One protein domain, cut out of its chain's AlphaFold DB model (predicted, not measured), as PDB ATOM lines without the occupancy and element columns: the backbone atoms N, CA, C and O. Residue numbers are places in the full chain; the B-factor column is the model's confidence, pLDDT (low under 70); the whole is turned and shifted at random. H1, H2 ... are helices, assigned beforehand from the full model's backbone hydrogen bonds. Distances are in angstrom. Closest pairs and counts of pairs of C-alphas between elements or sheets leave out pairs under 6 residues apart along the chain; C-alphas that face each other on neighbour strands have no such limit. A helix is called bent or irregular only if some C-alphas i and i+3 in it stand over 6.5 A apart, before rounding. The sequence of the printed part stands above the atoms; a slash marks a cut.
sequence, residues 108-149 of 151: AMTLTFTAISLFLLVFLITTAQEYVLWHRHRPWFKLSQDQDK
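AT A GLANCE: This is residues 108 to 149 of the 151 residues of an uncharacterized protein of Fibrobacter sp (UniProt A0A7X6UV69). One long helix, H1, makes most of the length of the printed part, and a short helix, H2, turns off at its far end, the two meeting at a corner in the shape of an L with one long and one short arm. Nothing folds back on H1, and residues 108 to 149 stand free. The printed part has 42 residues with two named helices, H1 then H2, and no named strand; the class is all helix. It is extended, with a radius of gyration of the C-alphas of 17.3 A, and its C-alphas span 54 by 16 by 7 A.

HOW THE PARTS SIT: H1, residues 108 to 136, is joined by a tight link of 2 residues to H2, residues 139 to 147. The two helices are close but not clearly touching, with 2 pairs of C-alphas within 8 A. Their closest C-alphas are those of His 135 and Phe 141, 7.0 A apart. Their lines stand about perpendicular, at 74 degrees, and their centres are 29.2 A apart. In H1 every pair of O i and N i+4 is within hydrogen-bond range; in H2 it is 3 of 5.

IN THESE COORDINATES: H1 begins with C-alpha 108 at (126.250, 149.262, 172.365) and ends with C-alpha 136 at (120.285, 154.736, 131.137), 42.0 A from first to last C-alpha. H2 runs 13.2 A from C-alpha 139 to C-alpha 147, which is at (125.901, 148.235, 118.058). Neither helix is bent.

THE WHOLE: The outline is a rod. The two C-alphas farthest apart, those of Ala 108 and Lys 149, are 54.5 A apart. The printed part has no cut. The mean pLDDT of the printed part is 77.5; residue 137 and residues 139 to 149 are under 70, and the mean is 86 for H1 and 58 for H2.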
ATOM      1  N   ALA A 108     126.656 147.947 172.858       81.38
ATOM      2  CA  ALA A 108     126.250 149.262 172.365       81.38
ATOM      3  C   ALA A 108     127.089 149.710 171.153       81.38
ATOM      4  O   ALA A 108     126.560 150.259 170.184       81.38
ATOM      5  N   MET A 109     128.393 149.438 171.168       75.62
ATOM      6  CA  MET A 109     129.301 149.804 170.079       75.62
ATOM      7  C   MET A 109     129.125 148.917 168.849       75.62
ATOM      8  O   MET A 109     129.125 149.420 167.731       75.62
ATOM      9  N   THR A 110     128.918 147.613 169.035       80.38
ATOM     10  CA  THR A 110     128.599 146.704 167.933       80.38
ATOM     11  C   THR A 110     127.278 147.097 167.276       80.38
ATOM     12  O   THR A 110     127.243 147.215 166.059       80.38
ATOM     13  N   LEU A 111     126.226 147.380 168.057       85.06
ATOM     14  CA  LEU A 111     124.920 147.810 167.537       85.06
ATOM     15  C   LEU A 111     124.993 149.135 166.771       85.06
ATOM     16  O   LEU A 111     124.389 149.287 165.714       85.06
ATOM     17  N   THR A 112     125.738 150.111 167.289       81.19
ATOM     18  CA  THR A 112     125.918 151.389 166.583       81.19
ATOM     19  C   THR A 112     126.727 151.211 165.303       81.19
ATOM     20  O   THR A 112     126.383 151.796 164.278       81.19
ATOM     21  N   PHE A 113     127.760 150.367 165.317       79.31
ATOM     22  CA  PHE A 113     128.548 150.065 164.126       79.31
ATOM     23  C   PHE A 113     127.734 149.329 163.054       79.31
ATOM     24  O   PHE A 113     127.820 149.686 161.877       79.31
ATOM     25  N   THR A 114     126.914 148.345 163.434       83.88
ATOM     26  CA  THR A 114     126.037 147.637 162.490       83.88
ATOM     27  C   THR A 114     124.983 148.569 161.906       83.88
ATOM     28  O   THR A 114     124.789 148.558 160.695       83.88
ATOM     29  N   ALA A 115     124.372 149.438 162.719       85.06
ATOM     30  CA  ALA A 115     123.405 150.425 162.243       85.06
ATOM     31  C   ALA A 115     124.017 151.398 161.220       85.06
ATOM     32  O   ALA A 115     123.432 151.632 160.164       85.06
ATOM     33  N   ILE A 116     125.218 151.922 161.493       85.38
ATOM     34  CA  ILE A 116     125.935 152.806 160.558       85.38
ATOM     35  C   ILE A 116     126.290 152.061 159.268       85.38
ATOM     36  O   ILE A 116     126.103 152.598 158.180       85.38
ATOM     37  N   SER A 117     126.784 150.826 159.379       83.62
ATOM     38  CA  SER A 117     127.159 150.017 158.214       83.62
ATOM     39  C   SER A 117     125.953 149.728 157.321       83.62
ATOM     40  O   SER A 117     126.044 149.851 156.104       83.62
ATOM     41  N   LEU A 118     124.804 149.411 157.923       90.81
ATOM     42  CA  LEU A 118     123.560 149.166 157.201       90.81
ATOM     43  C   LEU A 118     123.035 150.441 156.532       90.81
ATOM     44  O   LEU A 118     122.642 150.397 155.372       90.81
ATOM     45  N   PHE A 119     123.098 151.585 157.218       91.31
ATOM     46  CA  PHE A 119     122.745 152.878 156.631       91.31
ATOM     47  C   PHE A 119     123.612 153.213 155.409       91.31
ATOM     48  O   PHE A 119     123.083 153.584 154.364       91.31
ATOM     49  N   LEU A 120     124.934 153.040 155.511       89.88
ATOM     50  CA  LEU A 120     125.855 153.277 154.396       89.88
ATOM     51  C   LEU A 120     125.598 152.322 153.230       89.88
ATOM     52  O   LEU A 120     125.650 152.744 152.080       89.88
ATOM     53  N   LEU A 121     125.287 151.057 153.514       93.12
ATOM     54  CA  LEU A 121     124.953 150.073 152.490       93.12
ATOM     55  C   LEU A 121     123.668 150.450 151.741       93.12
ATOM     56  O   LEU A 121     123.661 150.439 150.514       93.12
ATOM     57  N   VAL A 122     122.611 150.848 152.456       92.88
ATOM     58  CA  VAL A 122     121.369 151.333 151.834       92.88
ATOM     59  C   VAL A 122     121.640 152.574 150.984       92.88
ATOM     60  O   VAL A 122     121.229 152.612 149.829       92.88
ATOM     61  N   PHE A 123     122.389 153.546 151.510       92.75
ATOM     62  CA  PHE A 123     122.750 154.764 150.782       92.75
ATOM     63  C   PHE A 123     123.554 154.478 149.501       92.75
ATOM     64  O   PHE A 123     123.317 155.093 148.461       92.75
ATOM     65  N   LEU A 124     124.494 153.530 149.546       92.31
ATOM     66  CA  LEU A 124     125.256 153.103 148.369       92.31
ATOM     67  C   LEU A 124     124.360 152.430 147.323       92.31
ATOM     68  O   LEU A 124     124.520 152.682 146.134       92.31
ATOM     69  N   ILE A 125     123.397 151.610 147.748       93.31
ATOM     70  CA  ILE A 125     122.447 150.968 146.831       93.31
ATOM     71  C   ILE A 125     121.557 152.014 146.159       93.31
ATOM     72  O   ILE A 125     121.406 151.979 144.939       93.31
ATOM     73  N   THR A 126     121.000 152.964 146.914       92.06
ATOM     74  CA  THR A 126     120.127 154.003 146.347       92.06
ATOM     75  C   THR A 126     120.886 154.907 145.382       92.06
ATOM     76  O   THR A 126     120.417 155.148 144.275       92.06
ATOM     77  N   THR A 127     122.095 155.341 145.746       90.19
ATOM     78  CA  THR A 127     122.932 156.169 144.861       90.19
ATOM     79  C   THR A 127     123.388 155.411 143.615       90.19
ATOM     80  O   THR A 127     123.395 155.984 142.528       90.19
ATOM     81  N   ALA A 128     123.701 154.115 143.720       89.56
ATOM     82  CA  ALA A 128     124.010 153.284 142.558       89.56
ATOM     83  C   ALA A 128     122.797 153.118 141.629       89.56
ATOM     84  O   ALA A 128     122.943 153.202 140.411       89.56
ATOM     85  N   GLN A 129     121.595 152.923 142.179       88.94
ATOM     86  CA  GLN A 129     120.362 152.852 141.392       88.94
ATOM     87  C   GLN A 129     120.073 154.170 140.670       88.94
ATOM     88  O   GLN A 129     119.805 154.156 139.470       88.94
ATOM     89  N   GLU A 130     120.181 155.304 141.363       86.44
ATOM     90  CA  GLU A 130     120.034 156.633 140.762       86.44
ATOM     91  C   GLU A 130     121.074 156.876 139.666       86.44
ATOM     92  O   GLU A 130     120.732 157.350 138.585       86.44
ATOM     93  N   TYR A 131     122.327 156.487 139.903       86.00
ATOM     94  CA  TYR A 131     123.404 156.592 138.924       86.00
ATOM     95  C   TYR A 131     123.131 155.751 137.670       86.00
ATOM     96  O   TYR A 131     123.275 156.240 136.546       86.00
ATOM     97  N   VAL A 132     122.678 154.504 137.840       83.94
ATOM     98  CA  VAL A 132     122.296 153.620 136.728       83.94
ATOM     99  C   VAL A 132     121.109 154.194 135.955       83.94
ATOM    100  O   VAL A 132     121.147 154.226 134.725       83.94
ATOM    101  N   LEU A 133     120.073 154.682 136.643       81.69
ATOM    102  CA  LEU A 133     118.919 155.321 136.004       81.69
ATOM    103  C   LEU A 133     119.347 156.563 135.216       81.69
ATOM    104  O   LEU A 133     118.992 156.705 134.047       81.69
ATOM    105  N   TRP A 134     120.172 157.421 135.812       78.12
ATOM    106  CA  TRP A 134     120.699 158.618 135.165       78.12
ATOM    107  C   TRP A 134     121.494 158.295 133.892       78.12
ATOM    108  O   TRP A 134     121.286 158.929 132.857       78.12
ATOM    109  N   HIS A 135     122.356 157.274 133.925       76.00
ATOM    110  CA  HIS A 135     123.110 156.838 132.747       76.00
ATOM    111  C   HIS A 135     122.235 156.178 131.676       76.00
ATOM    112  O   HIS A 135     122.454 156.418 130.488       76.00
ATOM    113  N   ARG A 136     121.210 155.410 132.066       70.00
ATOM    114  CA  ARG A 136     120.285 154.736 131.137       70.00
ATOM    115  C   ARG A 136     119.491 155.713 130.264       70.00
ATOM    116  O   ARG A 136     119.110 155.362 129.151       70.00
ATOM    117  N   HIS A 137     119.254 156.933 130.743       69.06
ATOM    118  CA  HIS A 137     118.546 157.973 129.991       69.06
ATOM    119  C   HIS A 137     119.457 158.830 129.093       69.06
ATOM    120  O   HIS A 137     118.960 159.709 128.387       69.06
ATOM    121  N   ARG A 138     120.776 158.589 129.066       70.31
ATOM    122  CA  ARG A 138     121.697 159.315 128.178       70.31
ATOM    123  C   ARG A 138     121.696 158.715 126.759       70.31
ATOM    124  O   ARG A 138     121.806 157.498 126.609       70.31
ATOM    125  N   PRO A 139     121.671 159.547 125.704       62.41
ATOM    126  CA  PRO A 139     121.583 159.086 124.314       62.41
ATOM    127  C   PRO A 139     122.764 158.208 123.863       62.41
ATOM    128  O   PRO A 139     122.569 157.286 123.076       62.41
ATOM    129  N   TRP A 140     123.969 158.414 124.404       64.81
ATOM    130  CA  TRP A 140     125.144 157.588 124.088       64.81
ATOM    131  C   TRP A 140     125.076 156.156 124.637       64.81
ATOM    132  O   TRP A 140     125.727 155.275 124.092       64.81
ATOM    133  N   PHE A 141     124.273 155.898 125.676       58.53
ATOM    134  CA  PHE A 141     124.123 154.556 126.255       58.53
ATOM    135  C   PHE A 141     123.186 153.664 125.418       58.53
ATOM    136  O   PHE A 141     123.298 152.442 125.435       58.53
ATOM    137  N   LYS A 142     122.270 154.275 124.650       56.94
ATOM    138  CA  LYS A 142     121.445 153.579 123.646       56.94
ATOM    139  C   LYS A 142     122.271 153.156 122.430       56.94
ATOM    140  O   LYS A 142     122.145 152.025 121.980       56.94
ATOM    141  N   LEU A 143     123.154 154.037 121.958       55.00
ATOM    142  CA  LEU A 143     124.011 153.782 120.793       55.00
ATOM    143  C   LEU A 143     124.927 152.562 120.982       55.00
ATOM    144  O   LEU A 143     125.108 151.796 120.041       55.00
ATOM    145  N   SER A 144     125.445 152.330 122.194       58.66
ATOM    146  CA  SER A 144     126.257 151.143 122.491       58.66
ATOM    147  C   SER A 144     125.452 149.837 122.520       58.66
ATOM    148  O   SER A 144     125.981 148.799 122.148       58.66
ATOM    149  N   GLN A 145     124.173 149.860 122.923       57.78
ATOM    150  CA  GLN A 145     123.332 148.650 122.931       57.78
ATOM    151  C   GLN A 145     122.855 148.229 121.537       57.78
ATOM    152  O   GLN A 145     122.606 147.045 121.314       57.78
ATOM    153  N   ASP A 146     122.696 149.181 120.618       56.72
ATOM    154  CA  ASP A 146     122.280 148.887 119.245       56.72
ATOM    155  C   ASP A 146     123.458 148.398 118.378       56.72
ATOM    156  O   ASP A 146     123.257 147.597 117.463       56.72
ATOM    157  N   GLN A 147     124.700 148.787 118.702       55.56
ATOM    158  CA  GLN A 147     125.901 148.235 118.058       55.56
ATOM    159  C   GLN A 147     126.106 146.743 118.365       55.56
ATOM    160  O   GLN A 147     126.357 145.980 117.441       55.56
ATOM    161  N   ASP A 148     125.888 146.297 119.605       55.78
ATOM    162  CA  ASP A 148     126.047 144.879 119.985       55.78
ATOM    163  C   ASP A 148     124.966 143.941 119.402       55.78
ATOM    164  O   ASP A 148     125.105 142.722 119.454       55.78
ATOM    165  N   LYS A 149     123.866 144.478 118.854       54.84
ATOM    166  CA  LYS A 149     122.789 143.686 118.223       54.84
ATOM    167  C   LYS A 149     122.911 143.558 116.704       54.84
ATOM    168  O   LYS A 149     122.096 142.866 116.099       54.84
TER     169      LYS A 149